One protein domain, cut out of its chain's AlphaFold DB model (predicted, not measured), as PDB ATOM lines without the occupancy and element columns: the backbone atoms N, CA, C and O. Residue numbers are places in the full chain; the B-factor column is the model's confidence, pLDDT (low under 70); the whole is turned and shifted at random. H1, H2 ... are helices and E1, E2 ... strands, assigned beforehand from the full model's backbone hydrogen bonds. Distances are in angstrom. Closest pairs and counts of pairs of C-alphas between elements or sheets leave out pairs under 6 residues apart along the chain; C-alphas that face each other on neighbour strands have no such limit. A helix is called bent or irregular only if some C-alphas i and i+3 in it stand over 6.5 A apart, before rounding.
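What this domain is: This is residues 232 to 280 of the 325 residues of an uncharacterized protein of Ascodesmis nigricans (UniProt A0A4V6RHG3). A long two-stranded hairpin, E1 and E2, makes one half of a thin rod, and a single helix, H1, sticks out beyond the open end of the hairpin, joined to it by a looped link. The tip of the hairpin, residues 264 to 269, and residues 232 to 246 at the helix end stand free, and the two ends of the rod have no contact with each other. The printed part has 49 residues, with one named helix and two named strands in the order H1, E1, E2; the sheet has the order E1 - E2 and is antiparallel, and the class is mixed, helices and strands. The whole is extended, with a radius of gyration of the C-alphas of 19.1 A and spans of 62 by 17 by 12 A.

How they stand to each other: E1, residues 255 to 264, and E2, residues 269 to 278, form a hairpin with a tight link of 4 residues. Their directions stand at 159 degrees, antiparallel. The C-alphas of Met 255 and Arg 278 face each other at 4.4 A, and those of Asp 264 and Lys 269 at 5.1 A. N 260 and O 273 are within hydrogen-bond range at 2.8 A, as are N 273 and O 260 at 2.8 A. H1, residues 232 to 245, is apart from E2. In H1, 7 of 10 O i to N i+4 pairs are within hydrogen-bond range.

Where its parts are: E1 is 27.8 A long from first to last C-alpha, beginning at C-alpha 255 at (-46.268, -27.865, 23.405). E2 is 28.0 A long and ends at C-alpha 278 at (-44.011, -24.414, 25.037). H1 is 19.8 A long and begins at C-alpha 232 at (-72.045, -27.866, 38.940). It is irregular, but only just: C-alphas 237 and 240 are 6.8 A apart.

The domain as a whole: The C-alphas of Gln 233 and Lys 266, the two farthest apart, are 62.2 A from each other. The printed part has no cut. The link from H1 to E1, with 9 residues, is short. Mean pLDDT of the printed part is 77.5; residues 232 to 250 and residue 252 are under 70.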
ATOM      1  N   ALA A 232     -72.007 -29.291  38.597       65.12
ATOM      2  CA  ALA A 232     -72.045 -27.866  38.940       65.12
ATOM      3  C   ALA A 232     -70.977 -27.503  39.989       65.12
ATOM      4  O   ALA A 232     -70.175 -26.605  39.764       65.12
ATOM      5  N   GLN A 233     -70.880 -28.279  41.073       62.22
ATOM      6  CA  GLN A 233     -69.869 -28.080  42.122       62.22
ATOM      7  C   GLN A 233     -68.443 -28.330  41.612       62.22
ATOM      8  O   GLN A 233     -67.500 -27.664  42.030       62.22
ATOM      9  N   ALA A 234     -68.287 -29.247  40.656       62.66
ATOM     10  CA  ALA A 234     -67.023 -29.468  39.972       62.66
ATOM     11  C   ALA A 234     -66.510 -28.218  39.245       62.66
ATOM     12  O   ALA A 234     -65.310 -27.956  39.262       62.66
ATOM     13  N   ARG A 235     -67.393 -27.429  38.616       61.97
ATOM     14  CA  ARG A 235     -66.987 -26.188  37.940       61.97
ATOM     15  C   ARG A 235     -66.437 -25.168  38.924       61.97
ATOM     16  O   ARG A 235     -65.407 -24.577  38.625       61.97
ATOM     17  N   ASP A 236     -67.065 -25.008  40.082       65.75
ATOM     18  CA  ASP A 236     -66.623 -24.039  41.087       65.75
ATOM     19  C   ASP A 236     -65.325 -24.477  41.775       65.75
ATOM     20  O   ASP A 236     -64.436 -23.659  41.995       65.75
ATOM     21  N   GLN A 237     -65.152 -25.780  42.018       65.75
ATOM     22  CA  GLN A 237     -63.911 -26.331  42.575       65.75
ATOM     23  C   GLN A 237     -62.755 -26.359  41.563       65.75
ATOM     24  O   GLN A 237     -61.589 -26.262  41.946       65.75
ATOM     25  N   LEU A 238     -63.053 -26.446  40.263       63.22
ATOM     26  CA  LEU A 238     -62.058 -26.376  39.189       63.22
ATOM     27  C   LEU A 238     -61.819 -24.962  38.674       63.22
ATOM     28  O   LEU A 238     -60.812 -24.740  38.004       63.22
ATOM     29  N   ALA A 239     -62.684 -23.999  38.989       63.22
ATOM     30  CA  ALA A 239     -62.524 -22.610  38.582       63.22
ATOM     31  C   ALA A 239     -61.156 -22.021  38.979       63.22
ATOM     32  O   ALA A 239     -60.561 -21.366  38.127       63.22
ATOM     33  N   PRO A 240     -60.582 -22.277  40.174       60.03
ATOM     34  CA  PRO A 240     -59.237 -21.811  40.525       60.03
ATOM     35  C   PRO A 240     -58.142 -22.474  39.674       60.03
ATOM     36  O   PRO A 240     -57.194 -21.818  39.235       60.03
ATOM     37  N   ILE A 241     -58.294 -23.768  39.382       60.66
ATOM     38  CA  ILE A 241     -57.349 -24.552  38.573       60.66
ATOM     39  C   ILE A 241     -57.383 -24.082  37.112       60.66
ATOM     40  O   ILE A 241     -56.331 -23.890  36.501       60.66
ATOM     41  N   MET A 242     -58.580 -23.815  36.586       58.03
ATOM     42  CA  MET A 242     -58.813 -23.282  35.245       58.03
ATOM     43  C   MET A 242     -58.422 -21.804  35.100       58.03
ATOM     44  O   MET A 242     -57.935 -21.424  34.039       58.03
ATOM     45  N   LYS A 243     -58.646 -20.966  36.125       59.62
ATOM     46  CA  LYS A 243     -58.373 -19.519  36.069       59.62
ATOM     47  C   LYS A 243     -56.921 -19.149  36.366       59.62
ATOM     48  O   LYS A 243     -56.488 -18.115  35.878       59.62
ATOM     49  N   GLY A 244     -56.176 -19.937  37.149       54.31
ATOM     50  CA  GLY A 244     -54.884 -19.460  37.662       54.31
ATOM     51  C   GLY A 244     -53.759 -20.478  37.819       54.31
ATOM     52  O   GLY A 244     -52.606 -20.069  37.859       54.31
ATOM     53  N   VAL A 245     -54.015 -21.784  37.899       51.72
ATOM     54  CA  VAL A 245     -52.939 -22.725  38.279       51.72
ATOM     55  C   VAL A 245     -52.429 -23.550  37.099       51.72
ATOM     56  O   VAL A 245     -51.219 -23.711  36.960       51.72
ATOM     57  N   ALA A 246     -53.303 -23.985  36.187       51.12
ATOM     58  CA  ALA A 246     -52.920 -24.907  35.112       51.12
ATOM     59  C   ALA A 246     -52.112 -24.279  33.953       51.12
ATOM     60  O   ALA A 246     -51.583 -25.005  33.119       51.12
ATOM     61  N   LEU A 247     -52.012 -22.945  33.864       53.38
ATOM     62  CA  LEU A 247     -51.287 -22.259  32.772       53.38
ATOM     63  C   LEU A 247     -50.145 -21.348  33.246       53.38
ATOM     64  O   LEU A 247     -49.322 -20.911  32.432       53.38
ATOM     65  N   ASN A 248     -50.055 -21.085  34.552       58.09
ATOM     66  CA  ASN A 248     -49.008 -20.225  35.098       58.09
ATOM     67  C   ASN A 248     -47.655 -20.940  35.139       58.09
ATOM     68  O   ASN A 248     -46.642 -20.344  34.754       58.09
ATOM     69  N   ARG A 249     -47.639 -22.234  35.480       63.53
ATOM     70  CA  ARG A 249     -46.424 -23.054  35.421       63.53
ATOM     71  C   ARG A 249     -46.002 -23.276  33.969       63.53
ATOM     72  O   ARG A 249     -46.833 -23.686  33.159       63.53
ATOM     73  N   PRO A 250     -44.746 -22.983  33.590       65.69
ATOM     74  CA  PRO A 250     -44.282 -23.222  32.230       65.69
ATOM     75  C   PRO A 250     -44.363 -24.704  31.835       65.69
ATOM     76  O   PRO A 250     -44.601 -24.992  30.664       65.69
ATOM     77  N   GLU A 251     -44.242 -25.633  32.785       73.25
ATOM     78  CA  GLU A 251     -44.245 -27.086  32.570       73.25
ATOM     79  C   GLU A 251     -45.608 -27.652  32.146       73.25
ATOM     80  O   GLU A 251     -45.652 -28.644  31.414       73.25
ATOM     81  N   ASP A 252     -46.702 -26.993  32.524       69.56
ATOM     82  CA  ASP A 252     -48.070 -27.443  32.231       69.56
ATOM     83  C   ASP A 252     -48.603 -26.880  30.902       69.56
ATOM     84  O   ASP A 252     -49.684 -27.238  30.428       69.56
ATOM     85  N   ARG A 253     -47.829 -26.003  30.248       72.44
ATOM     86  CA  ARG A 253     -48.243 -25.353  29.001       72.44
ATOM     87  C   ARG A 253     -48.200 -26.323  27.823       72.44
ATOM     88  O   ARG A 253     -47.221 -27.067  27.693       72.44
ATOM     89  N   PRO A 254     -49.193 -26.265  26.914       77.00
ATOM     90  CA  PRO A 254     -49.195 -27.099  25.723       77.00
ATOM     91  C   PRO A 254     -47.945 -26.831  24.876       77.00
ATOM     92  O   PRO A 254     -47.511 -25.686  24.703       77.00
ATOM     93  N   MET A 255     -47.360 -27.915  24.368       86.12
ATOM     94  CA  MET A 255     -46.268 -27.865  23.405       86.12
ATOM     95  C   MET A 255     -46.840 -27.569  22.022       86.12
ATOM     96  O   MET A 255     -47.713 -28.281  21.535       86.12
ATOM     97  N   GLU A 256     -46.326 -26.529  21.386       86.94
ATOM     98  CA  GLU A 256     -46.664 -26.137  20.027       86.94
ATOM     99  C   GLU A 256     -45.509 -26.509  19.098       86.94
ATOM    100  O   GLU A 256     -44.335 -26.259  19.385       86.94
ATOM    101  N   THR A 257     -45.845 -27.106  17.957       91.88
ATOM    102  CA  THR A 257     -44.887 -27.258  16.864       91.88
ATOM    103  C   THR A 257     -44.696 -25.899  16.199       91.88
ATOM    104  O   THR A 257     -45.658 -25.315  15.707       91.88
ATOM    105  N   LYS A 258     -43.453 -25.428  16.114       92.19
ATOM    106  CA  LYS A 258     -43.067 -24.291  15.277       92.19
ATOM    107  C   LYS A 258     -42.132 -24.743  14.173       92.19
ATOM    108  O   LYS A 258     -41.204 -25.513  14.412       92.19
ATOM    109  N   ILE A 259     -42.377 -24.229  12.977       92.25
ATOM    110  CA  ILE A 259     -41.494 -24.391  11.827       92.25
ATOM    111  C   ILE A 259     -40.724 -23.081  11.699       92.25
ATOM    112  O   ILE A 259     -41.319 -22.018  11.542       92.25
ATOM    113  N   ILE A 260     -39.407 -23.156  11.854       92.62
ATOM    114  CA  ILE A 260     -38.485 -22.031  11.743       92.62
ATOM    115  C   ILE A 260     -37.774 -22.172  10.403       92.62
ATOM    116  O   ILE A 260     -37.216 -23.227  10.107       92.62
ATOM    117  N   LEU A 261     -37.805 -21.118   9.596       94.69
ATOM    118  CA  LEU A 261     -37.082 -21.063   8.333       94.69
ATOM    119  C   LEU A 261     -35.797 -20.269   8.539       94.69
ATOM    120  O   LEU A 261     -35.834 -19.107   8.935       94.69
ATOM    121  N   HIS A 262     -34.666 -20.909   8.266       93.00
ATOM    122  CA  HIS A 262     -33.360 -20.268   8.209       93.00
ATOM    123  C   HIS A 262     -33.051 -19.965   6.744       93.00
ATOM    124  O   HIS A 262     -32.930 -20.884   5.930       93.00
ATOM    125  N   LEU A 263     -32.973 -18.678   6.413       94.62
ATOM    126  CA  LEU A 263     -32.677 -18.180   5.071       94.62
ATOM    127  C   LEU A 263     -31.219 -17.713   5.035       94.62
ATOM    128  O   LEU A 263     -30.864 -16.736   5.691       94.62
ATOM    129  N   ASP A 264     -30.379 -18.415   4.282       93.81
ATOM    130  CA  ASP A 264     -28.995 -18.029   4.019       93.81
ATOM    131  C   ASP A 264     -28.892 -17.458   2.603       93.81
ATOM    132  O   ASP A 264     -28.716 -18.185   1.623       93.81
ATOM    133  N   PHE A 265     -29.018 -16.135   2.508       94.81
ATOM    134  CA  PHE A 265     -28.962 -15.408   1.239       94.81
ATOM    135  C   PHE A 265     -27.574 -15.416   0.594       94.81
ATOM    136  O   PHE A 265     -27.476 -15.254  -0.615       94.81
ATOM    137  N   LYS A 266     -26.495 -15.626   1.362       94.94
ATOM    138  CA  LYS A 266     -25.140 -15.679   0.787       94.94
ATOM    139  C   LYS A 266     -24.935 -16.961  -0.006       94.94
ATOM    140  O   LYS A 266     -24.295 -16.950  -1.049       94.94
ATOM    141  N   ASN A 267     -25.507 -18.052   0.494       94.56
ATOM    142  CA  ASN A 267     -25.386 -19.372  -0.110       94.56
ATOM    143  C   ASN A 267     -26.637 -19.793  -0.900       94.56
ATOM    144  O   ASN A 267     -26.701 -20.940  -1.339       94.56
ATOM    145  N   ASN A 268     -27.634 -18.907  -1.052       93.25
ATOM    146  CA  ASN A 268     -28.949 -19.202  -1.637       93.25
ATOM    147  C   ASN A 268     -29.592 -20.482  -1.071       93.25
ATOM    148  O   ASN A 268     -30.192 -21.275  -1.797       93.25
ATOM    149  N   LYS A 269     -29.446 -20.711   0.240       94.31
ATOM    150  CA  LYS A 269     -29.954 -21.910   0.915       94.31
ATOM    151  C   LYS A 269     -31.092 -21.570   1.860       94.31
ATOM    152  O   LYS A 269     -31.017 -20.634   2.649       94.31
ATOM    153  N   ILE A 270     -32.127 -22.402   1.816       93.69
ATOM    154  CA  ILE A 270     -33.257 -22.361   2.739       93.69
ATOM    155  C   ILE A 270     -33.234 -23.654   3.542       93.69
ATOM    156  O   ILE A 270     -33.229 -24.745   2.972       93.69
ATOM    157  N   ARG A 271     -33.223 -23.544   4.869       93.62
ATOM    158  CA  ARG A 271     -33.298 -24.696   5.769       93.62
ATOM    159  C   ARG A 271     -34.493 -24.556   6.697       93.62
ATOM    160  O   ARG A 271     -34.575 -23.608   7.472       93.62
ATOM    161  N   GLY A 272     -35.399 -25.526   6.647       93.06
ATOM    162  CA  GLY A 272     -36.489 -25.649   7.609       93.06
ATOM    163  C   GLY A 272     -36.045 -26.407   8.858       93.06
ATOM    164  O   GLY A 272     -35.392 -27.445   8.768       93.06
ATOM    165  N   GLU A 273     -36.419 -25.904  10.027       93.62
ATOM    166  CA  GLU A 273     -36.225 -26.569  11.308       93.62
ATOM    167  C   GLU A 273     -37.552 -26.635  12.065       93.62
ATOM    168  O   GLU A 273     -38.178 -25.617  12.361       93.62
ATOM    169  N   ARG A 274     -37.982 -27.848  12.411       93.19
ATOM    170  CA  ARG A 274     -39.168 -28.066  13.237       93.19
ATOM    171  C   ARG A 274     -38.750 -28.145  14.702       93.19
ATOM    172  O   ARG A 274     -38.030 -29.060  15.089       93.19
ATOM    173  N   ARG A 275     -39.223 -27.213  15.532       91.62
ATOM    174  CA  ARG A 275     -38.998 -27.218  16.985       91.62
ATOM    175  C   ARG A 275     -40.308 -27.332  17.739       91.62
ATOM    176  O   ARG A 275     -41.284 -26.659  17.422       91.62
ATOM    177  N   MET A 276     -40.299 -28.135  18.793       89.12
ATOM    178  CA  MET A 276     -41.369 -28.140  19.782       89.12
ATOM    179  C   MET A 276     -41.067 -27.072  20.832       89.12
ATOM    180  O   MET A 276     -40.017 -27.104  21.469       89.12
ATOM    181  N   GLN A 277     -41.965 -26.104  20.994       87.69
ATOM    182  CA  GLN A 277     -41.823 -25.029  21.972       87.69
ATOM    183  C   GLN A 277     -43.071 -24.935  22.838       87.69
ATOM    184  O   GLN A 277     -44.190 -25.046  22.353       87.69
ATOM    185  N   ARG A 278     -42.890 -24.671  24.130       81.88
ATOM    186  CA  ARG A 278     -44.011 -24.414  25.037       81.88
ATOM    187  C   ARG A 278     -44.665 -23.083  24.679       81.88
ATOM    188  O   ARG A 278     -43.959 -22.083  24.504       81.88
ATOM    189  N   ARG A 279     -45.999 -23.058  24.595       77.69
ATOM    190  CA  ARG A 279     -46.755 -21.828  24.330       77.69
ATOM    191  C   ARG A 279     -46.381 -20.759  25.360       77.69
ATOM    192  O   ARG A 279     -46.420 -21.001  26.569       77.69
ATOM    193  N   LYS A 280     -46.003 -19.567  24.896       74.62
ATOM    194  CA  LYS A 280     -45.783 -18.414  25.778       74.62
ATOM    195  C   LYS A 280     -47.135 -17.758  26.052       74.62
ATOM    196  O   LYS A 280     -47.878 -17.476  25.117       74.62
TER     197      LYS A 280